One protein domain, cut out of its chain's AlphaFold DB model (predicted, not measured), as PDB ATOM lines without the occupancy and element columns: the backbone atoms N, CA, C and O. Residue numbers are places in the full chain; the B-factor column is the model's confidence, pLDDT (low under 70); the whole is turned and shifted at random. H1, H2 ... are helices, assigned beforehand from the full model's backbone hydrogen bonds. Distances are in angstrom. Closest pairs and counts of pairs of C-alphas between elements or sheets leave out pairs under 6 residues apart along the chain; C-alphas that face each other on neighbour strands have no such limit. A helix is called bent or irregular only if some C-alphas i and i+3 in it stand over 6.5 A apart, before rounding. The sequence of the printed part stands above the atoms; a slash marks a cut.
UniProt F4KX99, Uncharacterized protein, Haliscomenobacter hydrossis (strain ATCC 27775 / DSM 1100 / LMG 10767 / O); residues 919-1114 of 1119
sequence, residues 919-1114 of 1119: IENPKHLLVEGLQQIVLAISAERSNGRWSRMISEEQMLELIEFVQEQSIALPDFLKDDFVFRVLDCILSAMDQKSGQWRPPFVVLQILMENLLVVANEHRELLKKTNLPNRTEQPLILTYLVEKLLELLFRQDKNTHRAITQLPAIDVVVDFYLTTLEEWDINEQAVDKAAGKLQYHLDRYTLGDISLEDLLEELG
ATOM      1  N   ILE A 919      46.993 113.596  38.641       51.53
ATOM      2  CA  ILE A 919      48.066 113.982  39.591       51.53
ATOM      3  C   ILE A 919      47.602 114.213  41.048       51.53
ATOM      4  O   ILE A 919      48.392 114.131  41.980       51.53
ATOM      5  N   GLU A 920      46.307 114.439  41.289       48.34
ATOM      6  CA  GLU A 920      45.749 114.696  42.629       48.34
ATOM      7  C   GLU A 920      45.094 113.467  43.304       48.34
ATOM      8  O   GLU A 920      44.526 113.586  44.389       48.34
ATOM      9  N   ASN A 921      45.123 112.280  42.685       52.59
ATOM     10  CA  ASN A 921      44.459 111.076  43.198       52.59
ATOM     11  C   ASN A 921      45.453 110.195  43.992       52.59
ATOM     12  O   ASN A 921      46.531 109.933  43.469       52.59
ATOM     13  N   PRO A 922      45.120 109.644  45.181       52.97
ATOM     14  CA  PRO A 922      45.975 108.678  45.897       52.97
ATOM     15  C   PRO A 922      46.391 107.467  45.043       52.97
ATOM     16  O   PRO A 922      47.413 106.842  45.306       52.97
ATOM     17  N   LYS A 923      45.645 107.166  43.974       50.94
ATOM     18  CA  LYS A 923      46.040 106.175  42.969       50.94
ATOM     19  C   LYS A 923      47.301 106.550  42.176       50.94
ATOM     20  O   LYS A 923      48.013 105.649  41.776       50.94
ATOM     21  N   HIS A 924      47.603 107.832  41.978       60.44
ATOM     22  CA  HIS A 924      48.835 108.276  41.313       60.44
ATOM     23  C   HIS A 924      50.075 107.979  42.162       60.44
ATOM     24  O   HIS A 924      51.101 107.578  41.634       60.44
ATOM     25  N   LEU A 925      49.972 108.116  43.488       58.59
ATOM     26  CA  LEU A 925      51.049 107.730  44.405       58.59
ATOM     27  C   LEU A 925      51.304 106.215  44.342       58.59
ATOM     28  O   LEU A 925      52.447 105.778  44.338       58.59
ATOM     29  N   LEU A 926      50.251 105.405  44.201       59.16
ATOM     30  CA  LEU A 926      50.403 103.962  43.977       59.16
ATOM     31  C   LEU A 926      51.124 103.644  42.665       59.16
ATOM     32  O   LEU A 926      51.968 102.755  42.643       59.16
ATOM     33  N   VAL A 927      50.807 104.366  41.589       61.22
ATOM     34  CA  VAL A 927      51.453 104.179  40.285       61.22
ATOM     35  C   VAL A 927      52.926 104.587  40.324       61.22
ATOM     36  O   VAL A 927      53.766 103.819  39.869       61.22
ATOM     37  N   GLU A 928      53.245 105.721  40.947       64.12
ATOM     38  CA  GLU A 928      54.619 106.204  41.132       64.12
ATOM     39  C   GLU A 928      55.465 105.210  41.954       64.12
ATOM     40  O   GLU A 928      56.601 104.893  41.605       64.12
ATOM     41  N   GLY A 929      54.887 104.658  43.029       63.78
ATOM     42  CA  GLY A 929      55.541 103.637  43.851       63.78
ATOM     43  C   GLY A 929      55.769 102.329  43.103       63.78
ATOM     44  O   GLY A 929      56.873 101.790  43.133       63.78
ATOM     45  N   LEU A 930      54.755 101.852  42.376       63.44
ATOM     46  CA  LEU A 930      54.864 100.676  41.511       63.44
ATOM     47  C   LEU A 930      55.963 100.850  40.461       63.44
ATOM     48  O   LEU A 930      56.786  99.954  40.286       63.44
ATOM     49  N   GLN A 931      56.015 102.008  39.802       67.12
ATOM     50  CA  GLN A 931      57.023 102.315  38.795       67.12
ATOM     51  C   GLN A 931      58.437 102.285  39.388       67.12
ATOM     52  O   GLN A 931      59.309 101.597  38.859       67.12
ATOM     53  N   GLN A 932      58.663 102.948  40.528       70.44
ATOM     54  CA  GLN A 932      59.973 102.971  41.189       70.44
ATOM     55  C   GLN A 932      60.445 101.577  41.642       70.44
ATOM     56  O   GLN A 932      61.638 101.276  41.553       70.44
ATOM     57  N   ILE A 933      59.535 100.702  42.082       66.75
ATOM     58  CA  ILE A 933      59.858  99.312  42.451       66.75
ATOM     59  C   ILE A 933      60.204  98.482  41.217       66.75
ATOM     60  O   ILE A 933      61.224  97.791  41.211       66.75
ATOM     61  N   VAL A 934      59.375  98.549  40.171       64.56
ATOM     62  CA  VAL A 934      59.581  97.756  38.953       64.56
ATOM     63  C   VAL A 934      60.891  98.156  38.276       64.56
ATOM     64  O   VAL A 934      61.671  97.268  37.935       64.56
ATOM     65  N   LEU A 935      61.195  99.458  38.196       67.06
ATOM     66  CA  LEU A 935      62.471  99.971  37.680       67.06
ATOM     67  C   LEU A 935      63.675  99.508  38.513       67.06
ATOM     68  O   LEU A 935      64.720  99.153  37.967       67.06
ATOM     69  N   ALA A 936      63.554  99.476  39.843       67.38
ATOM     70  CA  ALA A 936      64.632  98.983  40.696       67.38
ATOM     71  C   ALA A 936      64.863  97.479  40.489       67.38
ATOM     72  O   ALA A 936      66.005  97.024  40.460       67.38
ATOM     73  N   ILE A 937      63.813  96.680  40.317       65.38
ATOM     74  CA  ILE A 937      63.953  95.233  40.112       65.38
ATOM     75  C   ILE A 937      64.507  94.920  38.710       65.38
ATOM     76  O   ILE A 937      65.333  94.011  38.584       65.38
ATOM     77  N   SER A 938      64.131  95.687  37.679       62.59
ATOM     78  CA  SER A 938      64.558  95.472  36.286       62.59
ATOM     79  C   SER A 938      65.963  95.998  35.948       62.59
ATOM     80  O   SER A 938      66.538  95.569  34.946       62.59
ATOM     81  N   ALA A 939      66.556  96.866  36.778       64.19
ATOM     82  CA  ALA A 939      67.855  97.493  36.510       64.19
ATOM     83  C   ALA A 939      69.015  96.493  36.267       64.19
ATOM     84  O   ALA A 939      69.226  95.535  37.024       64.19
ATOM     85  N   GLU A 940      69.832  96.742  35.231       57.38
ATOM     86  CA  GLU A 940      70.983  95.895  34.883       57.38
ATOM     87  C   GLU A 940      72.128  96.002  35.913       57.38
ATOM     88  O   GLU A 940      72.744  97.053  36.084       57.38
ATOM     89  N   ARG A 941      72.471  94.880  36.570       61.19
ATOM     90  CA  ARG A 941      73.537  94.805  37.594       61.19
ATOM     91  C   ARG A 941      74.644  93.812  37.236       61.19
ATOM     92  O   ARG A 941      74.383  92.697  36.775       61.19
ATOM     93  N   SER A 942      75.894  94.190  37.526       52.78
ATOM     94  CA  SER A 942      77.127  93.475  37.137       52.78
ATOM     95  C   SER A 942      77.259  92.045  37.691       52.78
ATOM     96  O   SER A 942      77.925  91.221  37.069       52.78
ATOM     97  N   ASN A 943      76.593  91.718  38.807       58.81
ATOM     98  CA  ASN A 943      76.517  90.376  39.405       58.81
ATOM     99  C   ASN A 943      75.096  90.044  39.918       58.81
ATOM    100  O   ASN A 943      74.938  89.454  40.982       58.81
ATOM    101  N   GLY A 944      74.058  90.394  39.146       56.25
ATOM    102  CA  GLY A 944      72.636  90.281  39.520       56.25
ATOM    103  C   GLY A 944      72.055  88.865  39.657       56.25
ATOM    104  O   GLY A 944      71.021  88.560  39.069       56.25
ATOM    105  N   ARG A 945      72.729  87.932  40.339       60.72
ATOM    106  CA  ARG A 945      72.237  86.550  40.508       60.72
ATOM    107  C   ARG A 945      71.069  86.450  41.481       60.72
ATOM    108  O   ARG A 945      70.310  85.491  41.360       60.72
ATOM    109  N   TRP A 946      70.970  87.358  42.448       62.97
ATOM    110  CA  TRP A 946      69.967  87.286  43.502       62.97
ATOM    111  C   TRP A 946      68.705  88.066  43.126       62.97
ATOM    112  O   TRP A 946      67.616  87.505  43.201       62.97
ATOM    113  N   SER A 947      68.855  89.282  42.586       58.50
ATOM    114  CA  SER A 947      67.743  90.090  42.047       58.50
ATOM    115  C   SER A 947      66.903  89.348  40.991       58.50
ATOM    116  O   SER A 947      65.687  89.497  40.947       58.50
ATOM    117  N   ARG A 948      67.516  88.448  40.210       58.50
ATOM    118  CA  ARG A 948      66.840  87.592  39.209       58.50
ATOM    119  C   ARG A 948      66.015  86.425  39.782       58.50
ATOM    120  O   ARG A 948      65.467  85.652  39.000       58.50
ATOM    121  N   MET A 949      65.994  86.221  41.103       59.47
ATOM    122  CA  MET A 949      65.315  85.090  41.763       59.47
ATOM    123  C   MET A 949      64.094  85.488  42.601       59.47
ATOM    124  O   MET A 949      63.487  84.603  43.201       59.47
ATOM    125  N   ILE A 950      63.743  86.775  42.649       67.44
ATOM    126  CA  ILE A 950      62.527  87.250  43.322       67.44
ATOM    127  C   ILE A 950      61.315  86.678  42.563       67.44
ATOM    128  O   ILE A 950      61.212  86.849  41.348       67.44
ATOM    129  N   SER A 951      60.444  85.932  43.251       65.25
ATOM    130  CA  SER A 951      59.241  85.340  42.642       65.25
ATOM    131  C   SER A 951      58.140  86.381  42.412       65.25
ATOM    132  O   SER A 951      58.171  87.459  42.995       65.25
ATOM    133  N   GLU A 952      57.129  86.047  41.599       53.97
ATOM    134  CA  GLU A 952      55.942  86.902  41.408       53.97
ATOM    135  C   GLU A 952      55.237  87.227  42.736       53.97
ATOM    136  O   GLU A 952      54.906  88.382  42.979       53.97
ATOM    137  N   GLU A 953      55.089  86.244  43.631       62.53
ATOM    138  CA  GLU A 953      54.510  86.445  44.972       62.53
ATOM    139  C   GLU A 953      55.365  87.392  45.831       62.53
ATOM    140  O   GLU A 953      54.840  88.312  46.444       62.53
ATOM    141  N   GLN A 954      56.692  87.236  45.805       70.19
ATOM    142  CA  GLN A 954      57.617  88.105  46.541       70.19
ATOM    143  C   GLN A 954      57.660  89.527  45.974       70.19
ATOM    144  O   GLN A 954      57.789  90.489  46.723       70.19
ATOM    145  N   MET A 955      57.532  89.686  44.654       66.19
ATOM    146  CA  MET A 955      57.397  91.006  44.032       66.19
ATOM    147  C   MET A 955      56.115  91.698  44.488       66.19
ATOM    148  O   MET A 955      56.154  92.886  44.799       66.19
ATOM    149  N   LEU A 956      55.002  90.965  44.573       62.69
ATOM    150  CA  LEU A 956      53.745  91.497  45.097       62.69
ATOM    151  C   LEU A 956      53.863  91.896  46.573       62.69
ATOM    152  O   LEU A 956      53.366  92.958  46.925       62.69
ATOM    153  N   GLU A 957      54.576  91.127  47.402       70.62
ATOM    154  CA  GLU A 957      54.845  91.486  48.806       70.62
ATOM    155  C   GLU A 957      55.659  92.790  48.928       70.62
ATOM    156  O   GLU A 957      55.322  93.657  49.735       70.62
ATOM    157  N   LEU A 958      56.692  92.989  48.092       69.06
ATOM    158  CA  LEU A 958      57.446  94.255  48.062       69.06
ATOM    159  C   LEU A 958      56.567  95.432  47.620       69.06
ATOM    160  O   LEU A 958      56.663  96.530  48.168       69.06
ATOM    161  N   ILE A 959      55.725  95.197  46.612       66.62
ATOM    162  CA  ILE A 959      54.784  96.178  46.076       66.62
ATOM    163  C   ILE A 959      53.766  96.588  47.138       66.62
ATOM    164  O   ILE A 959      53.561  97.783  47.341       66.62
ATOM    165  N   GLU A 960      53.154  95.617  47.817       69.25
ATOM    166  CA  GLU A 960      52.160  95.836  48.865       69.25
ATOM    167  C   GLU A 960      52.770  96.623  50.027       69.25
ATOM    168  O   GLU A 960      52.198  97.629  50.447       69.25
ATOM    169  N   PHE A 961      53.984  96.263  50.453       71.62
ATOM    170  CA  PHE A 961      54.704  96.987  51.495       71.62
ATOM    171  C   PHE A 961      54.947  98.462  51.138       71.62
ATOM    172  O   PHE A 961      54.592  99.367  51.896       71.62
ATOM    173  N   VAL A 962      55.541  98.736  49.973       65.81
ATOM    174  CA  VAL A 962      55.807 100.119  49.551       65.81
ATOM    175  C   VAL A 962      54.499 100.880  49.369       65.81
ATOM    176  O   VAL A 962      54.438 102.059  49.713       65.81
ATOM    177  N   GLN A 963      53.443 100.228  48.879       65.56
ATOM    178  CA  GLN A 963      52.105 100.803  48.799       65.56
ATOM    179  C   GLN A 963      51.586 101.219  50.183       65.56
ATOM    180  O   GLN A 963      51.132 102.354  50.334       65.56
ATOM    181  N   GLU A 964      51.672 100.354  51.194       69.06
ATOM    182  CA  GLU A 964      51.257 100.671  52.563       69.06
ATOM    183  C   GLU A 964      52.045 101.855  53.143       69.06
ATOM    184  O   GLU A 964      51.447 102.803  53.664       69.06
ATOM    185  N   GLN A 965      53.372 101.869  52.971       67.62
ATOM    186  CA  GLN A 965      54.226 102.964  53.449       67.62
ATOM    187  C   GLN A 965      53.985 104.278  52.698       67.62
ATOM    188  O   GLN A 965      53.958 105.352  53.299       67.62
ATOM    189  N   SER A 966      53.740 104.208  51.390       64.06
ATOM    190  CA  SER A 966      53.453 105.372  50.545       64.06
ATOM    191  C   SER A 966      52.109 106.023  50.873       64.06
ATOM    192  O   SER A 966      51.949 107.234  50.715       64.06
ATOM    193  N   ILE A 967      51.136 105.234  51.343       64.75
ATOM    194  CA  ILE A 967      49.854 105.745  51.848       64.75
ATOM    195  C   ILE A 967      50.059 106.476  53.182       64.75
ATOM    196  O   ILE A 967      49.440 107.518  53.404       64.75
ATOM    197  N   ALA A 968      50.919 105.951  54.061       65.19
ATOM    198  CA  ALA A 968      51.220 106.558  55.355       65.19
ATOM    199  C   ALA A 968      52.058 107.847  55.231       65.19
ATOM    200  O   ALA A 968      51.802 108.814  55.954       65.19
ATOM    201  N   LEU A 969      53.029 107.887  54.309       68.56
ATOM    202  CA  LEU A 969      53.985 108.987  54.126       68.56
ATOM    203  C   LEU A 969      54.179 109.325  52.627       68.56
ATOM    204  O   LEU A 969      55.139 108.879  52.000       68.56
ATOM    205  N   PRO A 970      53.316 110.175  52.034       64.62
ATOM    206  CA  PRO A 970      53.314 110.467  50.590       64.62
ATOM    207  C   PRO A 970      54.604 111.085  50.026       64.62
ATOM    208  O   PRO A 970      54.879 110.972  48.833       64.62
ATOM    209  N   ASP A 971      55.407 111.750  50.864       65.75
ATOM    210  CA  ASP A 971      56.686 112.347  50.457       65.75
ATOM    211  C   ASP A 971      57.770 111.297  50.137       65.75
ATOM    212  O   ASP A 971      58.795 111.640  49.543       65.75
ATOM    213  N   PHE A 972      57.544 110.020  50.474       68.75
ATOM    214  CA  PHE A 972      58.457 108.914  50.160       68.75
ATOM    215  C   PHE A 972      58.631 108.700  48.659       68.75
ATOM    216  O   PHE A 972      59.667 108.214  48.229       68.75
ATOM    217  N   LEU A 973      57.648 109.083  47.853       67.44
ATOM    218  CA  LEU A 973      57.651 108.818  46.418       67.44
ATOM    219  C   LEU A 973      58.290 109.935  45.587       67.44
ATOM    220  O   LEU A 973      58.402 109.807  44.373       67.44
ATOM    221  N   LYS A 974      58.740 111.026  46.217       65.69
ATOM    222  CA  LYS A 974      59.419 112.133  45.527       65.69
ATOM    223  C   LYS A 974      60.909 111.838  45.314       65.69
ATOM    224  O   LYS A 974      61.542 111.170  46.130       65.69
ATOM    225  N   ASP A 975      61.478 112.413  44.251       66.69
ATOM    226  CA  ASP A 975      62.911 112.371  43.912       66.69
ATOM    227  C   ASP A 975      63.497 110.947  43.741       66.69
ATOM    228  O   ASP A 975      64.649 110.690  44.111       66.69
ATOM    229  N   ASP A 976      62.704 110.018  43.193       70.38
ATOM    230  CA  ASP A 976      63.041 108.596  42.993       70.38
ATOM    231  C   ASP A 976      63.520 107.897  44.274       70.38
ATOM    232  O   ASP A 976      64.378 107.009  44.242       70.38
ATOM    233  N   PHE A 977      63.054 108.352  45.438       76.94
ATOM    234  CA  PHE A 977      63.617 107.941  46.719       76.94
ATOM    235  C   PHE A 977      63.473 106.437  46.970       76.94
ATOM    236  O   PHE A 977      64.462 105.798  47.337       76.94
ATOM    237  N   VAL A 978      62.295 105.858  46.713       75.38
ATOM    238  CA  VAL A 978      62.069 104.414  46.881       75.38
ATOM    239  C   VAL A 978      62.947 103.622  45.919       75.38
ATOM    240  O   VAL A 978      63.618 102.683  46.349       75.38
ATOM    241  N   PHE A 979      63.022 104.043  44.652       77.88
ATOM    242  CA  PHE A 979      63.920 103.436  43.666       77.88
ATOM    243  C   PHE A 979      65.374 103.450  44.155       77.88
ATOM    244  O   PHE A 979      66.030 102.414  44.154       77.88
ATOM    245  N   ARG A 980      65.881 104.595  44.632       76.06
ATOM    246  CA  ARG A 980      67.278 104.737  45.085       76.06
ATOM    247  C   ARG A 980      67.587 103.897  46.316       76.06
ATOM    248  O   ARG A 980      68.666 103.312  46.384       76.06
ATOM    249  N   VAL A 981      66.680 103.849  47.292       78.31
ATOM    250  CA  VAL A 981      66.842 103.031  48.504       78.31
ATOM    251  C   VAL A 981      66.843 101.549  48.136       78.31
ATOM    252  O   VAL A 981      67.760 100.824  48.523       78.31
ATOM    253  N   LEU A 982      65.874 101.111  47.331       77.75
ATOM    254  CA  LEU A 982      65.755  99.720  46.911       77.75
ATOM    255  C   LEU A 982      66.931  99.297  46.020       77.75
ATOM    256  O   LEU A 982      67.522  98.245  46.250       77.75
ATOM    257  N   ASP A 983      67.350 100.139  45.075       77.31
ATOM    258  CA  ASP A 983      68.529  99.897  44.244       77.31
ATOM    259  C   ASP A 983      69.814  99.811  45.080       77.31
ATOM    260  O   ASP A 983      70.654  98.949  44.819       77.31
ATOM    261  N   CYS A 984      69.956 100.619  46.138       79.31
ATOM    262  CA  CYS A 984      71.080 100.506  47.071       79.31
ATOM    263  C   CYS A 984      71.105  99.157  47.788       79.31
ATOM    264  O   CYS A 984      72.166  98.534  47.866       79.31
ATOM    265  N   ILE A 985      69.960  98.721  48.319       79.38
ATOM    266  CA  ILE A 985      69.846  97.459  49.056       79.38
ATOM    267  C   ILE A 985      70.115  96.286  48.110       79.38
ATOM    268  O   ILE A 985      70.980  95.456  48.393       79.38
ATOM    269  N   LEU A 986      69.453  96.257  46.950       76.88
ATOM    270  CA  LEU A 986      69.619  95.211  45.940       76.88
ATOM    271  C   LEU A 986      71.056  95.154  45.409       76.88
ATOM    272  O   LEU A 986      71.635  94.072  45.315       76.88
ATOM    273  N   SER A 987      71.670  96.306  45.135       74.94
ATOM    274  CA  SER A 987      73.062  96.379  44.682       74.94
ATOM    275  C   SER A 987      74.047  95.898  45.750       74.94
ATOM    276  O   SER A 987      74.977  95.155  45.432       74.94
ATOM    277  N   ALA A 988      73.839  96.258  47.020       75.00
ATOM    278  CA  ALA A 988      74.654  95.769  48.132       75.00
ATOM    279  C   ALA A 988      74.517  94.246  48.312       75.00
ATOM    280  O   ALA A 988      75.516  93.545  48.509       75.00
ATOM    281  N   MET A 989      73.293  93.722  48.187       75.56
ATOM    282  CA  MET A 989      73.004  92.290  48.258       75.56
ATOM    283  C   MET A 989      73.665  91.518  47.112       75.56
ATOM    284  O   MET A 989      74.382  90.556  47.384       75.56
ATOM    285  N   ASP A 990      73.515  91.966  45.861       72.19
ATOM    286  CA  ASP A 990      74.110  91.322  44.677       72.19
ATOM    287  C   ASP A 990      75.654  91.371  44.691       72.19
ATOM    288  O   ASP A 990      76.322  90.426  44.261       72.19
ATOM    289  N   GLN A 991      76.259  92.448  45.214       71.88
ATOM    290  CA  GLN A 991      77.721  92.556  45.322       71.88
ATOM    291  C   GLN A 991      78.319  91.613  46.371       71.88
ATOM    292  O   GLN A 991      79.422  91.091  46.178       71.88
ATOM    293  N   LYS A 992      77.626  91.404  47.496       66.94
ATOM    294  CA  LYS A 992      78.144  90.629  48.635       66.94
ATOM    295  C   LYS A 992      77.672  89.174  48.653       66.94
ATOM    296  O   LYS A 992      78.259  88.373  49.376       66.94
ATOM    297  N   SER A 993      76.688  88.796  47.833       60.72
ATOM    298  CA  SER A 993      76.079  87.459  47.857       60.72
ATOM    299  C   SER A 993      76.990  86.317  47.383       60.72
ATOM    300  O   SER A 993      76.793  85.181  47.800       60.72
ATOM    301  N   GLY A 994      78.020  86.550  46.561       63.72
ATOM    302  CA  GLY A 994      78.987  85.502  46.180       63.72
ATOM    303  C   GLY A 994      78.350  84.155  45.756       63.72
ATOM    304  O   GLY A 994      77.658  84.076  44.742       63.72
ATOM    305  N   GLN A 995      78.604  83.071  46.510       54.81
ATOM    306  CA  GLN A 995      78.013  81.729  46.300       54.81
ATOM    307  C   GLN A 995      76.724  81.461  47.106       54.81
ATOM    308  O   GLN A 995      76.146  80.378  46.992       54.81
ATOM    309  N   TRP A 996      76.282  82.402  47.934       58.03
ATOM    310  CA  TRP A 996      75.197  82.220  48.892       58.03
ATOM    311  C   TRP A 996      74.000  83.131  48.576       58.03
ATOM    312  O   TRP A 996      74.130  84.130  47.877       58.03
ATOM    313  N   ARG A 997      72.802  82.741  49.024       64.38
ATOM    314  CA  ARG A 997      71.539  83.408  48.677       64.38
ATOM    315  C   ARG A 997      70.854  83.921  49.948       64.38
ATOM    316  O   ARG A 997      70.342  83.077  50.688       64.38
ATOM    317  N   PRO A 998      70.824  85.243  50.201       68.12
ATOM    318  CA  PRO A 998      70.027  85.790  51.292       68.12
ATOM    319  C   PRO A 998      68.553  85.381  51.183       68.12
ATOM    320  O   PRO A 998      68.013  85.381  50.075       68.12
ATOM    321  N   PRO A 999      67.894  84.984  52.289       73.75
ATOM    322  CA  PRO A 999      66.450  84.794  52.293       73.75
ATOM    323  C   PRO A 999      65.738  86.112  51.968       73.75
ATOM    324  O   PRO A 999      66.203  87.176  52.372       73.75
ATOM    325  N   PHE A1000      64.589  86.036  51.295       78.25
ATOM    326  CA  PHE A1000      63.774  87.210  50.960       78.25
ATOM    327  C   PHE A1000      63.404  88.053  52.195       78.25
ATOM    328  O   PHE A1000      63.431  89.275  52.120       78.25
ATOM    329  N   VAL A1001      63.219  87.418  53.361       74.75
ATOM    330  CA  VAL A1001      62.942  88.109  54.637       74.75
ATOM    331  C   VAL A1001      64.017  89.135  55.021       74.75
ATOM    332  O   VAL A1001      63.717  90.134  55.659       74.75
ATOM    333  N   VAL A1002      65.275  88.928  54.607       77.12
ATOM    334  CA  VAL A1002      66.363  89.885  54.863       77.12
ATOM    335  C   VAL A1002      66.193  91.130  53.995       77.12
ATOM    336  O   VAL A1002      66.409  92.232  54.481       77.12
ATOM    337  N   LEU A1003      65.777  90.977  52.730       80.31
ATOM    338  CA  LEU A1003      65.440  92.124  51.880       80.31
ATOM    339  C   LEU A1003      64.249  92.884  52.458       80.31
ATOM    340  O   LEU A1003      64.305  94.105  52.528       80.31
ATOM    341  N   GLN A1004      63.211  92.161  52.878       78.06
ATOM    342  CA  GLN A1004      62.003  92.754  53.437       78.06
ATOM    343  C   GLN A1004      62.318  93.624  54.661       78.06
ATOM    344  O   GLN A1004      61.976  94.797  54.660       78.06
ATOM    345  N   ILE A1005      63.063  93.102  55.639       79.00
ATOM    346  CA  ILE A1005      63.397  93.828  56.879       79.00
ATOM    347  C   ILE A1005      64.352  94.997  56.624       79.00
ATOM    348  O   ILE A1005      64.213  96.063  57.223       79.00
ATOM    349  N   LEU A1006      65.325  94.826  55.720       81.06
ATOM    350  CA  LEU A1006      66.198  95.930  55.315       81.06
ATOM    351  C   LEU A1006      65.397  97.029  54.624       81.06
ATOM    352  O   LEU A1006      65.623  98.200  54.896       81.06
ATOM    353  N   MET A1007      64.466  96.667  53.746       79.44
ATOM    354  CA  MET A1007      63.597  97.627  53.080       79.44
ATOM    355  C   MET A1007      62.660  98.306  54.085       79.44
ATOM    356  O   MET A1007      62.540  99.522  54.046       79.44
ATOM    357  N   GLU A1008      62.070  97.560  55.018       78.31
ATOM    358  CA  GLU A1008      61.196  98.075  56.076       78.31
ATOM    359  C   GLU A1008      61.879  99.152  56.918       78.31
ATOM    360  O   GLU A1008      61.395 100.279  57.014       78.31
ATOM    361  N   ASN A1009      63.053  98.833  57.459       80.31
ATOM    362  CA  ASN A1009      63.748  99.721  58.381       80.31
ATOM    363  C   ASN A1009      64.496 100.856  57.660       80.31
ATOM    364  O   ASN A1009      64.438 102.018  58.065       80.31
ATOM    365  N   LEU A1010      65.190 100.567  56.554       79.44
ATOM    366  CA  LEU A1010      66.031 101.570  55.890       79.44
ATOM    367  C   LEU A1010      65.230 102.608  55.116       79.44
ATOM    368  O   LEU A1010      65.730 103.711  54.912       79.44
ATOM    369  N   LEU A1011      64.021 102.282  54.666       76.50
ATOM    370  CA  LEU A1011      63.179 103.222  53.928       76.50
ATOM    371  C   LEU A1011      62.650 104.323  54.864       76.50
ATOM    372  O   LEU A1011      62.627 105.490  54.473       76.50
ATOM    373  N   VAL A1012      62.363 103.982  56.127       75.25
ATOM    374  CA  VAL A1012      62.034 104.942  57.194       75.25
ATOM    375  C   VAL A1012      63.267 105.759  57.597       75.25
ATOM    376  O   VAL A1012      63.256 106.986  57.479       75.25
ATOM    377  N   VAL A1013      64.371 105.096  57.958       75.81
ATOM    378  CA  VAL A1013      65.596 105.766  58.438       75.81
ATOM    379  C   VAL A1013      66.218 106.673  57.366       75.81
ATOM    380  O   VAL A1013      66.619 107.804  57.647       75.81
ATOM    381  N   ALA A1014      66.267 106.241  56.101       74.62
ATOM    382  CA  ALA A1014      66.782 107.070  55.006       74.62
ATOM    383  C   ALA A1014      65.886 108.276  54.697       74.62
ATOM    384  O   ALA A1014      66.367 109.264  54.130       74.62
ATOM    385  N   ASN A1015      64.601 108.219  55.059       73.62
ATOM    386  CA  ASN A1015      63.708 109.353  54.903       73.62
ATOM    387  C   ASN A1015      63.943 110.402  55.998       73.62
ATOM    388  O   ASN A1015      64.030 111.589  55.680       73.62
ATOM    389  N   GLU A1016      64.082 109.972  57.253       75.75
ATOM    390  CA  GLU A1016      64.398 110.852  58.386       75.75
ATOM    391  C   GLU A1016      65.802 111.463  58.251       75.75
ATOM    392  O   GLU A1016      66.020 112.640  58.550       75.75
ATOM    393  N   HIS A1017      66.734 110.704  57.668       75.94
ATOM    394  CA  HIS A1017      68.125 111.090  57.476       75.94
ATOM    395  C   HIS A1017      68.569 111.005  56.009       75.94
ATOM    396  O   HIS A1017      69.408 110.186  55.624       75.94
ATOM    397  N   ARG A1018      68.088 111.944  55.181       74.00
ATOM    398  CA  ARG A1018      68.416 112.048  53.737       74.00
ATOM    399  C   ARG A1018      69.920 112.129  53.418       74.00
ATOM    400  O   ARG A1018      70.326 111.875  52.284       74.00
ATOM    401  N   GLU A1019      70.757 112.450  54.403       74.56
ATOM    402  CA  GLU A1019      72.225 112.397  54.328       74.56
ATOM    403  C   GLU A1019      72.756 111.000  53.940       74.56
ATOM    404  O   GLU A1019      73.782 110.909  53.265       74.56
ATOM    405  N   LEU A1020      72.024 109.921  54.257       73.94
ATOM    406  CA  LEU A1020      72.345 108.540  53.860       73.94
ATOM    407  C   LEU A1020      72.400 108.340  52.336       73.94
ATOM    408  O   LEU A1020      73.106 107.459  51.843       73.94
ATOM    409  N   LEU A1021      71.713 109.192  51.576       73.75
ATOM    410  CA  LEU A1021      71.698 109.173  50.113       73.75
ATOM    411  C   LEU A1021      72.764 110.087  49.485       73.75
ATOM    412  O   LEU A1021      72.706 110.375  48.287       73.75
ATOM    413  N   LYS A1022      73.767 110.538  50.254       78.12
ATOM    414  CA  LYS A1022      74.965 111.202  49.717       78.12
ATOM    415  C   LYS A1022      76.057 110.190  49.374       78.12
ATOM    416  O   LYS A1022      76.188 109.142  50.001       78.12
ATOM    417  N   LYS A1023      76.865 110.522  48.366       73.69
ATOM    418  CA  LYS A1023      78.021 109.718  47.943       73.69
ATOM    419  C   LYS A1023      79.175 109.856  48.939       73.69
ATOM    420  O   LYS A1023      79.502 110.976  49.329       73.69
ATOM    421  N   THR A1024      79.819 108.742  49.293       72.69
ATOM    422  CA  THR A1024      81.018 108.722  50.148       72.69
ATOM    423  C   THR A1024      82.291 108.377  49.367       72.69
ATOM    424  O   THR A1024      82.247 107.730  48.320       72.69
ATOM    425  N   ASN A1025      83.441 108.829  49.875       66.88
ATOM    426  CA  ASN A1025      84.765 108.623  49.282       66.88
ATOM    427  C   ASN A1025      85.556 107.570  50.066       66.88
ATOM    428  O   ASN A1025      86.338 107.902  50.956       66.88
ATOM    429  N   LEU A1026      85.397 106.306  49.671       69.31
ATOM    430  CA  LEU A1026      86.120 105.181  50.261       69.31
ATOM    431  C   LEU A1026      87.519 105.024  49.627       69.31
ATOM    432  O   LEU A1026      87.620 104.999  48.397       69.31
ATOM    433  N   PRO A1027      88.603 104.820  50.406       54.53
ATOM    434  CA  PRO A1027      89.985 104.795  49.896       54.53
ATOM    435  C   PRO A1027      90.310 103.714  48.845       54.53
ATOM    436  O   PRO A1027      91.340 103.809  48.184       54.53
ATOM    437  N   ASN A1028      89.463 102.686  48.696       57.84
ATOM    438  CA  ASN A1028      89.725 101.477  47.901       57.84
ATOM    439  C   ASN A1028      88.628 101.147  46.865       57.84
ATOM    440  O   ASN A1028      88.543 100.005  46.410       57.84
ATOM    441  N   ARG A1029      87.776 102.109  46.485       65.19
ATOM    442  CA  ARG A1029      86.751 101.915  45.442       65.19
ATOM    443  C   ARG A1029      86.880 102.935  44.318       65.19
ATOM    444  O   ARG A1029      87.128 104.108  44.562       65.19
ATOM    445  N   THR A1030      86.704 102.469  43.081       55.38
ATOM    446  CA  THR A1030      86.658 103.309  41.871       55.38
ATOM    447  C   THR A1030      85.347 104.076  41.735       55.38
ATOM    448  O   THR A1030      85.322 105.135  41.118       55.38
ATOM    449  N   GLU A1031      84.270 103.562  42.323       61.88
ATOM    450  CA  GLU A1031      82.961 104.207  42.362       61.88
ATOM    451  C   GLU A1031      82.703 104.765  43.762       61.88
ATOM    452  O   GLU A1031      83.106 104.159  44.754       61.88
ATOM    453  N   GLN A1032      82.046 105.924  43.834       70.06
ATOM    454  CA  GLN A1032      81.599 106.539  45.085       70.06
ATOM    455  C   GLN A1032      80.185 106.024  45.409       70.06
ATOM    456  O   GLN A1032      79.225 106.563  44.841       70.06
ATOM    457  N   PRO A1033      80.024 104.980  46.251       70.50
ATOM    458  CA  PRO A1033      78.704 104.480  46.613       70.50
ATOM    459  C   PRO A1033      77.977 105.479  47.517       70.50
ATOM    460  O   PRO A1033      78.596 106.362  48.123       70.50
ATOM    461  N   LEU A1034      76.660 105.327  47.631       80.69
ATOM    462  CA  LEU A1034      75.891 106.041  48.645       80.69
ATOM    463  C   LEU A1034      76.270 105.526  50.041       80.69
ATOM    464  O   LEU A1034      76.625 104.354  50.198       80.69
ATOM    465  N   ILE A1035      76.205 106.396  51.055       79.88
ATOM    466  CA  ILE A1035      76.448 106.007  52.456       79.88
ATOM    467  C   ILE A1035      75.513 104.851  52.842       79.88
ATOM    468  O   ILE A1035      75.958 103.899  53.478       79.88
ATOM    469  N   LEU A1036      74.265 104.876  52.363       82.44
ATOM    470  CA  LEU A1036      73.293 103.797  52.522       82.44
ATOM    471  C   LEU A1036      73.778 102.460  51.939       82.44
ATOM    472  O   LEU A1036      73.703 101.437  52.609       82.44
ATOM    473  N   THR A1037      74.326 102.452  50.718       80.31
ATOM    474  CA  THR A1037      74.888 101.231  50.113       80.31
ATOM    475  C   THR A1037      76.039 100.688  50.961       80.31
ATOM    476  O   THR A1037      76.109  99.489  51.213       80.31
ATOM    477  N   TYR A1038      76.922 101.567  51.450       82.25
ATOM    478  CA  TYR A1038      78.041 101.174  52.312       82.25
ATOM    479  C   TYR A1038      77.572 100.599  53.660       82.25
ATOM    480  O   TYR A1038      78.118  99.594  54.116       82.25
ATOM    481  N   LEU A1039      76.531 101.186  54.257       84.44
ATOM    482  CA  LEU A1039      75.890 100.710  55.486       84.44
ATOM    483  C   LEU A1039      75.329  99.294  55.315       84.44
ATOM    484  O   LEU A1039      75.661  98.400  56.096       84.44
ATOM    485  N   VAL A1040      74.542  99.062  54.259       84.44
ATOM    486  CA  VAL A1040      73.954  97.740  53.981       84.44
ATOM    487  C   VAL A1040      75.042  96.713  53.707       84.44
ATOM    488  O   VAL A1040      75.016  95.609  54.244       84.44
ATOM    489  N   GLU A1041      76.050  97.073  52.916       81.25
ATOM    490  CA  GLU A1041      77.170  96.182  52.646       81.25
ATOM    491  C   GLU A1041      77.939  95.774  53.906       81.25
ATOM    492  O   GLU A1041      78.386  94.628  53.987       81.25
ATOM    493  N   LYS A1042      78.112  96.689  54.867       82.69
ATOM    494  CA  LYS A1042      78.793  96.412  56.136       82.69
ATOM    495  C   LYS A1042      77.971  95.504  57.035       82.69
ATOM    496  O   LYS A1042      78.520  94.550  57.582       82.69
ATOM    497  N   LEU A1043      76.669  95.742  57.124       83.38
ATOM    498  CA  LEU A1043      75.752  94.865  57.842       83.38
ATOM    499  C   LEU A1043      75.748  93.449  57.249       83.38
ATOM    500  O   LEU A1043      75.922  92.470  57.971       83.38
ATOM    501  N   LEU A1044      75.638  93.337  55.924       80.38
ATOM    502  CA  LEU A1044      75.702  92.055  55.225       80.38
ATOM    503  C   LEU A1044      77.062  91.373  55.421       80.38
ATOM    504  O   LEU A1044      77.108  90.175  55.675       80.38
ATOM    505  N   GLU A1045      78.174  92.114  55.375       81.06
ATOM    506  CA  GLU A1045      79.512  91.582  55.669       81.06
ATOM    507  C   GLU A1045      79.598  90.999  57.089       81.06
ATOM    508  O   GLU A1045      80.121  89.897  57.258       81.06
ATOM    509  N   LEU A1046      79.053  91.688  58.095       79.69
ATOM    510  CA  LEU A1046      79.019  91.211  59.481       79.69
ATOM    511  C   LEU A1046      78.160  89.957  59.642       79.69
ATOM    512  O   LEU A1046      78.587  89.001  60.291       79.69
ATOM    513  N   LEU A1047      76.988  89.929  59.007       76.75
ATOM    514  CA  LEU A1047      76.108  88.764  59.008       76.75
ATOM    515  C   LEU A1047      76.763  87.572  58.293       76.75
ATOM    516  O   LEU A1047      76.657  86.444  58.771       76.75
ATOM    517  N   PHE A1048      77.466  87.799  57.179       72.75
ATOM    518  CA  PHE A1048      78.113  86.751  56.372       72.75
ATOM    519  C   PHE A1048      79.446  86.261  56.934       72.75
ATOM    520  O   PHE A1048      79.928  85.205  56.523       72.75
ATOM    521  N   ARG A1049      80.055  87.005  57.863       73.62
ATOM    522  CA  ARG A1049      81.299  86.609  58.531       73.62
ATOM    523  C   ARG A1049      81.096  85.473  59.540       73.62
ATOM    524  O   ARG A1049      82.062  84.771  59.839       73.62
ATOM    525  N   GLN A1050      79.870  85.282  60.028       72.75
ATOM    526  CA  GLN A1050      79.538  84.259  61.020       72.75
ATOM    527  C   GLN A1050      79.478  82.845  60.424       72.75
ATOM    528  O   GLN A1050      79.270  82.659  59.223       72.75
ATOM    529  N   ASP A1051      79.674  81.816  61.257       73.25
ATOM    530  CA  ASP A1051      79.583  80.429  60.800       73.25
ATOM    531  C   ASP A1051      78.146  80.065  60.380       73.25
ATOM    532  O   ASP A1051      77.161  80.700  60.757       73.25
ATOM    533  N   LYS A1052      78.014  79.001  59.583       70.12
ATOM    534  CA  LYS A1052      76.766  78.654  58.886       70.12
ATOM    535  C   LYS A1052      75.557  78.454  59.816       70.12
ATOM    536  O   LYS A1052      74.432  78.697  59.379       70.12
ATOM    537  N   ASN A1053      75.761  77.985  61.050       71.12
ATOM    538  CA  ASN A1053      74.664  77.745  61.991       71.12
ATOM    539  C   ASN A1053      74.239  79.039  62.693       71.12
ATOM    540  O   ASN A1053      73.048  79.345  62.712       71.12
ATOM    541  N   THR A1054      75.206  79.815  63.183       73.44
ATOM    542  CA  THR A1054      74.993  81.129  63.809       73.44
ATOM    543  C   THR A1054      74.333  82.101  62.837       73.44
ATOM    544  O   THR A1054      73.321  82.721  63.152       73.44
ATOM    545  N   HIS A1055      74.824  82.146  61.600       71.94
ATOM    546  CA  HIS A1055      74.243  82.952  60.536       71.94
ATOM    547  C   HIS A1055      72.763  82.616  60.278       71.94
ATOM    548  O   HIS A1055      71.935  83.513  60.142       71.94
ATOM    549  N   ARG A1056      72.403  81.324  60.233       71.94
ATOM    550  CA  ARG A1056      71.013  80.890  60.014       71.94
ATOM    551  C   ARG A1056      70.099  81.256  61.183       71.94
ATOM    552  O   ARG A1056      68.936  81.547  60.942       71.94
ATOM    553  N   ALA A1057      70.605  81.214  62.413       76.00
ATOM    554  CA  ALA A1057      69.846  81.615  63.593       76.00
ATOM    555  C   ALA A1057      69.587  83.130  63.603       76.00
ATOM    556  O   ALA A1057      68.467  83.550  63.866       76.00
ATOM    557  N   ILE A1058      70.593  83.932  63.237       75.81
ATOM    558  CA  ILE A1058      70.483  85.394  63.216       75.81
ATOM    559  C   ILE A1058      69.656  85.896  62.027       75.81
ATOM    560  O   ILE A1058      68.974  86.894  62.158       75.81
ATOM    561  N   THR A1059      69.673  85.224  60.869       72.38
ATOM    562  CA  THR A1059      68.932  85.657  59.658       72.38
ATOM    563  C   THR A1059      67.462  85.214  59.610       72.38
ATOM    564  O   THR A1059      66.809  85.352  58.575       72.38
ATOM    565  N   GLN A1060      66.929  84.671  60.708       77.25
ATOM    566  CA  GLN A1060      65.512  84.336  60.867       77.25
ATOM    567  C   GLN A1060      64.801  85.390  61.718       77.25
ATOM    568  O   GLN A1060      65.396  85.954  62.630       77.25
ATOM    569  N   LEU A1061      63.514  85.624  61.453       73.25
ATOM    570  CA  LEU A1061      62.657  86.393  62.360       73.25
ATOM    571  C   LEU A1061      62.516  85.649  63.703       73.25
ATOM    572  O   LEU A1061      62.302  84.431  63.680       73.25
ATOM    573  N   PRO A1062      62.608  86.329  64.864       73.69
ATOM    574  CA  PRO A1062      62.737  87.783  65.058       73.69
ATOM    575  C   PRO A1062      64.187  88.306  65.137       73.69
ATOM    576  O   PRO A1062      64.401  89.507  65.246       73.69
ATOM    577  N   ALA A1063      65.198  87.435  65.092       79.25
ATOM    578  CA  ALA A1063      66.577  87.807  65.411       79.25
ATOM    579  C   ALA A1063      67.196  88.832  64.450       79.25
ATOM    580  O   ALA A1063      67.928  89.721  64.879       79.25
ATOM    581  N   ILE A1064      66.887  88.720  63.159       80.88
ATOM    582  CA  ILE A1064      67.396  89.654  62.150       80.88
ATOM    583  C   ILE A1064      66.820  91.062  62.338       80.88
ATOM    584  O   ILE A1064      67.519  92.027  62.062       80.88
ATOM    585  N   ASP A1065      65.590  91.169  62.839       79.00
ATOM    586  CA  ASP A1065      64.898  92.441  63.047       79.00
ATOM    587  C   ASP A1065      65.568  93.228  64.176       79.00
ATOM    588  O   ASP A1065      66.047  94.331  63.956       79.00
ATOM    589  N   VAL A1066      65.787  92.581  65.327       82.81
ATOM    590  CA  VAL A1066      66.527  93.158  66.467       82.81
ATOM    591  C   VAL A1066      67.959  93.546  66.078       82.81
ATOM    592  O   VAL A1066      68.472  94.578  66.498       82.81
ATOM    593  N   VAL A1067      68.627  92.740  65.245       83.38
ATOM    594  CA  VAL A1067      69.986  93.047  64.768       83.38
ATOM    595  C   VAL A1067      70.010  94.264  63.846       83.38
ATOM    596  O   VAL A1067      70.925  95.083  63.948       83.38
ATOM    597  N   VAL A1068      69.044  94.372  62.934       81.06
ATOM    598  CA  VAL A1068      68.919  95.514  62.021       81.06
ATOM    599  C   VAL A1068      68.548  96.771  62.811       81.06
ATOM    600  O   VAL A1068      69.216  97.789  62.649       81.06
ATOM    601  N   ASP A1069      67.572  96.683  63.710       81.38
ATOM    602  CA  ASP A1069      67.103  97.786  64.551       81.38
ATOM    603  C   ASP A1069      68.207  98.325  65.475       81.38
ATOM    604  O   ASP A1069      68.513  99.518  65.458       81.38
ATOM    605  N   PHE A1070      68.928  97.447  66.183       84.00
ATOM    606  CA  PHE A1070      70.087  97.842  66.992       84.00
ATOM    607  C   PHE A1070      71.163  98.533  66.151       84.00
ATOM    608  O   PHE A1070      71.758  99.530  66.574       84.00
ATOM    609  N   TYR A1071      71.443  98.007  64.953       84.69
ATOM    610  CA  TYR A1071      72.454  98.566  64.058       84.69
ATOM    611  C   TYR A1071      72.101  99.984  63.604       84.69
ATOM    612  O   TYR A1071      72.988 100.839  63.528       84.69
ATOM    613  N   LEU A1072      70.820 100.230  63.335       79.62
ATOM    614  CA  LEU A1072      70.307 101.522  62.890       79.62
ATOM    615  C   LEU A1072      70.170 102.511  64.050       79.62
ATOM    616  O   LEU A1072      70.703 103.613  63.950       79.62
ATOM    617  N   THR A1073      69.622 102.098  65.190       79.38
ATOM    618  CA  THR A1073      69.527 102.930  66.404       79.38
ATOM    619  C   THR A1073      70.913 103.362  66.898       79.38
ATOM    620  O   THR A1073      71.149 104.519  67.244       79.38
ATOM    621  N   THR A1074      71.899 102.460  66.845       78.25
ATOM    622  CA  THR A1074      73.296 102.784  67.182       78.25
ATOM    623  C   THR A1074      73.905 103.814  66.224       78.25
ATOM    624  O   THR A1074      74.825 104.547  66.599       78.25
ATOM    625  N   LEU A1075      73.433 103.866  64.976       77.06
ATOM    626  CA  LEU A1075      73.874 104.837  63.979       77.06
ATOM    627  C   LEU A1075      73.338 106.246  64.291       77.06
ATOM    628  O   LEU A1075      74.071 107.216  64.105       77.06
ATOM    629  N   GLU A1076      72.105 106.346  64.799       66.44
ATOM    630  CA  GLU A1076      71.425 107.604  65.155       66.44
ATOM    631  C   GLU A1076      72.064 108.335  66.346       66.44
ATOM    632  O   GLU A1076      71.943 109.554  66.472       66.44
ATOM    633  N   GLU A1077      72.836 107.632  67.182       69.00
ATOM    634  CA  GLU A1077      73.629 108.245  68.259       69.00
ATOM    635  C   GLU A1077      74.755 109.177  67.739       69.00
ATOM    636  O   GLU A1077      75.399 109.878  68.529       69.00
ATOM    637  N   TRP A1078      75.040 109.178  66.427       64.00
ATOM    638  CA  TRP A1078      76.176 109.867  65.805       64.00
ATOM    639  C   TRP A1078      75.751 110.683  64.574       64.00
ATOM    640  O   TRP A1078      74.785 110.364  63.892       64.00
ATOM    641  N   ASP A1079      76.546 111.698  64.213       75.12
ATOM    642  CA  ASP A1079      76.395 112.364  62.914       75.12
ATOM    643  C   ASP A1079      76.643 111.357  61.779       75.12
ATOM    644  O   ASP A1079      77.758 110.850  61.612       75.12
ATOM    645  N   ILE A1080      75.603 111.087  60.990       74.00
ATOM    646  CA  ILE A1080      75.576 110.018  59.988       74.00
ATOM    647  C   ILE A1080      76.605 110.276  58.877       74.00
ATOM    648  O   ILE A1080      76.449 111.143  58.017       74.00
ATOM    649  N   ASN A1081      77.687 109.498  58.905       77.50
ATOM    650  CA  ASN A1081      78.775 109.486  57.930       77.50
ATOM    651  C   ASN A1081      79.477 108.111  57.927       77.50
ATOM    652  O   ASN A1081      79.150 107.232  58.722       77.50
ATOM    653  N   GLU A1082      80.474 107.922  57.059       76.56
ATOM    654  CA  GLU A1082      81.243 106.668  56.951       76.56
ATOM    655  C   GLU A1082      81.833 106.189  58.293       76.56
ATOM    656  O   GLU A1082      81.795 105.000  58.600       76.56
ATOM    657  N   GLN A1083      82.310 107.109  59.143       78.00
ATOM    658  CA  GLN A1083      82.878 106.761  60.451       78.00
ATOM    659  C   GLN A1083      81.812 106.316  61.458       78.00
ATOM    660  O   GLN A1083      82.119 105.524  62.350       78.00
ATOM    661  N   ALA A1084      80.585 106.829  61.349       79.00
ATOM    662  CA  ALA A1084      79.456 106.378  62.159       79.00
ATOM    663  C   ALA A1084      79.042 104.950  61.772       79.00
ATOM    664  O   ALA A1084      78.894 104.106  62.654       79.00
ATOM    665  N   VAL A1085      78.985 104.650  60.466       81.50
ATOM    666  CA  VAL A1085      78.710 103.299  59.941       81.50
ATOM    667  C   VAL A1085      79.731 102.281  60.461       81.50
ATOM    668  O   VAL A1085      79.349 101.221  60.957       81.50
ATOM    669  N   ASP A1086      81.027 102.609  60.416       81.88
ATOM    670  CA  ASP A1086      82.087 101.719  60.909       81.88
ATOM    671  C   ASP A1086      82.036 101.520  62.438       81.88
ATOM    672  O   ASP A1086      82.344 100.437  62.939       81.88
ATOM    673  N   LYS A1087      81.627 102.542  63.204       80.69
ATOM    674  CA  LYS A1087      81.475 102.446  64.668       80.69
ATOM    675  C   LYS A1087      80.264 101.618  65.079       80.69
ATOM    676  O   LYS A1087      80.404 100.771  65.960       80.69
ATOM    677  N   ALA A1088      79.117 101.832  64.436       82.12
ATOM    678  CA  ALA A1088      77.932 100.999  64.623       82.12
ATOM    679  C   ALA A1088      78.242  99.541  64.250       82.12
ATOM    680  O   ALA A1088      77.897  98.619  64.988       82.12
ATOM    681  N   ALA A1089      79.012  99.332  63.174       82.31
ATOM    682  CA  ALA A1089      79.446  98.005  62.742       82.31
ATOM    683  C   ALA A1089      80.359  97.349  63.779       82.31
ATOM    684  O   ALA A1089      80.182  96.176  64.091       82.31
ATOM    685  N   GLY A1090      81.289  98.105  64.367       83.44
ATOM    686  CA  GLY A1090      82.154  97.617  65.440       83.44
ATOM    687  C   GLY A1090      81.399  97.236  66.719       83.44
ATOM    688  O   GLY A1090      81.716  96.209  67.318       83.44
ATOM    689  N   LYS A1091      80.391  98.027  67.123       82.50
ATOM    690  CA  LYS A1091      79.518  97.714  68.271       82.50
ATOM    691  C   LYS A1091      78.719  96.434  68.017       82.50
ATOM    692  O   LYS A1091      78.787  95.516  68.826       82.50
ATOM    693  N   LEU A1092      78.050  96.327  66.870       85.69
ATOM    694  CA  LEU A1092      77.297  95.123  66.514       85.69
ATOM    695  C   LEU A1092      78.212  93.891  66.413       85.69
ATOM    696  O   LEU A1092      77.882  92.825  66.929       85.69
ATOM    697  N   GLN A1093      79.394  94.037  65.806       83.94
ATOM    698  CA  GLN A1093      80.361  92.948  65.689       83.94
ATOM    699  C   GLN A1093      80.783  92.405  67.064       83.94
ATOM    700  O   GLN A1093      80.934  91.198  67.208       83.94
ATOM    701  N   TYR A1094      80.944  93.260  68.079       86.00
ATOM    702  CA  TYR A1094      81.303  92.823  69.433       86.00
ATOM    703  C   TYR A1094      80.270  91.854  70.034       86.00
ATOM    704  O   TYR A1094      80.653  90.821  70.586       86.00
ATOM    705  N   HIS A1095      78.976  92.156  69.901       83.38
ATOM    706  CA  HIS A1095      77.901  91.289  70.397       83.38
ATOM    707  C   HIS A1095      77.755  90.019  69.547       83.38
ATOM    708  O   HIS A1095      77.653  88.918  70.092       83.38
ATOM    709  N   LEU A1096      77.845  90.140  68.216       82.75
ATOM    710  CA  LEU A1096      77.779  88.988  67.315       82.75
ATOM    711  C   LEU A1096      78.947  88.011  67.530       82.75
ATOM    712  O   LEU A1096      78.716  86.808  67.614       82.75
ATOM    713  N   ASP A1097      80.177  88.506  67.697       82.56
ATOM    714  CA  ASP A1097      81.354  87.662  67.936       82.56
ATOM    715  C   ASP A1097      81.244  86.912  69.284       82.56
ATOM    716  O   ASP A1097      81.625  85.741  69.358       82.56
ATOM    717  N   ARG A1098      80.664  87.524  70.334       83.31
ATOM    718  CA  ARG A1098      80.380  86.852  71.624       83.31
ATOM    719  C   ARG A1098      79.376  85.711  71.469       83.31
ATOM    720  O   ARG A1098      79.582  84.634  72.027       83.31
ATOM    721  N   TYR A1099      78.322  85.914  70.686       82.19
ATOM    722  CA  TYR A1099      77.362  84.852  70.386       82.19
ATOM    723  C   TYR A1099      78.004  83.716  69.579       82.19
ATOM    724  O   TYR A1099      77.841  82.542  69.906       82.19
ATOM    725  N   THR A1100      78.815  84.040  68.570       80.75
ATOM    726  CA  THR A1100      79.494  83.045  67.724       80.75
ATOM    727  C   THR A1100      80.561  82.242  68.467       80.75
ATOM    728  O   THR A1100      80.762  81.063  68.177       80.75
ATOM    729  N   LEU A1101      81.226  82.840  69.457       81.56
ATOM    730  CA  LEU A1101      82.147  82.140  70.360       81.56
ATOM    731  C   LEU A1101      81.421  81.286  71.417       81.56
ATOM    732  O   LEU A1101      82.063  80.461  72.070       81.56
ATOM    733  N   GLY A1102      80.096  81.429  71.540       75.81
ATOM    734  CA  GLY A1102      79.255  80.719  72.503       75.81
ATOM    735  C   GLY A1102      79.270  81.317  73.912       75.81
ATOM    736  O   GLY A1102      78.889  80.625  74.855       75.81
ATOM    737  N   ASP A1103      79.716  82.569  74.065       80.50
ATOM    738  CA  ASP A1103      79.790  83.273  75.355       80.50
ATOM    739  C   ASP A1103      78.409  83.719  75.868       80.50
ATOM    740  O   ASP A1103      78.240  83.942  77.067       80.50
ATOM    741  N   ILE A1104      77.432  83.854  74.968       81.25
ATOM    742  CA  ILE A1104      76.036  84.230  75.237       81.25
ATOM    743  C   ILE A1104      75.092  83.365  74.388       81.25
ATOM    744  O   ILE A1104      75.485  82.890  73.318       81.25
ATOM    745  N   SER A1105      73.867  83.117  74.859       84.12
ATOM    746  CA  SER A1105      72.834  82.421  74.080       84.12
ATOM    747  C   SER A1105      72.166  83.351  73.056       84.12
ATOM    748  O   SER A1105      72.431  84.550  73.026       84.12
ATOM    749  N   LEU A1106      71.305  82.805  72.185       80.44
ATOM    750  CA  LEU A1106      70.539  83.634  71.243       80.44
ATOM    751  C   LEU A1106      69.547  84.535  71.992       80.44
ATOM    752  O   LEU A1106      69.344  85.664  71.575       80.44
ATOM    753  N   GLU A1107      68.965  84.055  73.094       81.06
ATOM    754  CA  GLU A1107      68.080  84.854  73.952       81.06
ATOM    755  C   GLU A1107      68.859  86.005  74.602       81.06
ATOM    756  O   GLU A1107      68.434  87.147  74.490       81.06
ATOM    757  N   ASP A1108      70.052  85.728  75.143       82.25
ATOM    758  CA  ASP A1108      70.924  86.756  75.735       82.25
ATOM    759  C   ASP A1108      71.403  87.781  74.688       82.25
ATOM    760  O   ASP A1108      71.509  88.966  74.980       82.25
ATOM    761  N   LEU A1109      71.698  87.343  73.456       82.62
ATOM    762  CA  LEU A1109      72.064  88.244  72.359       82.62
ATOM    763  C   LEU A1109      70.898  89.169  71.992       82.62
ATOM    764  O   LEU A1109      71.118  90.351  71.761       82.62
ATOM    765  N   LEU A1110      69.677  88.640  71.909       82.56
ATOM    766  CA  LEU A1110      68.497  89.437  71.572       82.56
ATOM    767  C   LEU A1110      68.089  90.378  72.706       82.56
ATOM    768  O   LEU A1110      67.599  91.462  72.423       82.56
ATOM    769  N   GLU A1111      68.328  89.997  73.961       83.00
ATOM    770  CA  GLU A1111      68.134  90.867  75.123       83.00
ATOM    771  C   GLU A1111      69.199  91.976  75.179       83.00
ATOM    772  O   GLU A1111      68.857  93.131  75.397       83.00
ATOM    773  N   GLU A1112      70.474  91.670  74.896       81.88
ATOM    774  CA  GLU A1112      71.553  92.675  74.842       81.88
ATOM    775  C   GLU A1112      71.427  93.650  73.654       81.88
ATOM    776  O   GLU A1112      71.954  94.761  73.721       81.88
ATOM    777  N   LEU A1113      70.799  93.225  72.554       81.12
ATOM    778  CA  LEU A1113      70.564  94.052  71.364       81.12
ATOM    779  C   LEU A1113      69.185  94.731  71.367       81.12
ATOM    780  O   LEU A1113      68.956  95.626  70.558       81.12
ATOM    781  N   GLY A1114      68.267  94.298  72.231       70.31
ATOM    782  CA  GLY A1114      66.935  94.881  72.348       70.31
ATOM    783  C   GLY A1114      66.960  96.257  73.026       70.31
ATOM    784  O   GLY A1114      67.898  96.570  73.761       70.31
TER     785      GLY A1114
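What this domain is: This is residues 919 to 1114 of the 1119 residues of an uncharacterized protein of Haliscomenobacter hydrossis (strain ATCC 27775 / DSM 1100 / LMG 10767 / O) (UniProt F4KX99). What shape is seen first? An elongated bundle of seven helices, H1, H2, H3, H4, H6, H8 and H9, runs up and down, each against the one before it. The hairpin of H1 and H2 makes one end, kinked H3 crosses from it to H4 and H6 near the middle, and H9 with short H10 lies towards the other end. What is it made of? The printed part has 196 residues with ten named helices, H1 to H10 in that order, and no named strand; its class is all helix. It is compact, with a radius of gyration of the C-alphas of 16.8 A and spans of 56 by 35 by 33 A.

How they stand to each other: What does the first helix touch? H1, residues 922 to 938, and H2, residues 952 to 968, form a helical hairpin at a steep tilt of 42 degrees, with C-alphas 926 and 963 closest at 6.0 A. H1 also touches H3, residues 970 to 992, the same way; C-alphas 932 and 979 are closest, at 4.7 A. What follows? H3 touches H4, residues 1000 to 1016, with C-alphas 981 and 1011 closest at 6.5 A, and H6, residues 1035 to 1049, with C-alphas 984 and 1037 closest at 4.9 A. H6 touches H5, residues 1018 to 1021, with residues 1035 to 1036 alone, C-alphas 1020 and 1036 closest at 5.0 A, and only just touches H7, residues 1052 to 1058, with residues 1047 to 1048 alone, in 3 pairs of C-alphas within 8 A. How does it end? H8, residues 1063 to 1076, touches H4, C-alphas 1065 and 1005 closest at 6.5 A, and forms a helical hairpin with H9, residues 1082 to 1100, which touches H8 with residues 1084 to 1092 alone, C-alphas 1074 and 1088 closest at 5.6 A. H10, residues 1106 to 1113, touches H8, C-alphas 1113 and 1070 closest at 5.8 A; H1 and H10 are apart. Are the backbones complete? Every O i to N i+4 pair is within hydrogen-bond range in H1, H2, H6, H7, H8 and H10, against 13 of 19 in H3, 12 of 13 in H4 and 14 of 15 in H9; H5 is too short for such a pair.

Where its parts are: Where are the ends? C-alpha 922 of H1 is at (45.975, 108.678, 45.897), and C-alpha 1113 of H10 at (70.564, 94.052, 71.364). Which helices are long? H3 spans 31.8 A, irregular with C-alphas 975 and 978 8.5 A apart, and H9 26.0 A.

The domain as a whole: How far does it reach? The two C-alphas farthest apart, of Ile 919 and Asp 1103, are 56.8 A apart, and the printed part has no cut. Where are long links and low confidence? The links H1 to H2 and H5 to H6 are long; 70 residues have pLDDT under 70, among them 933 to 953.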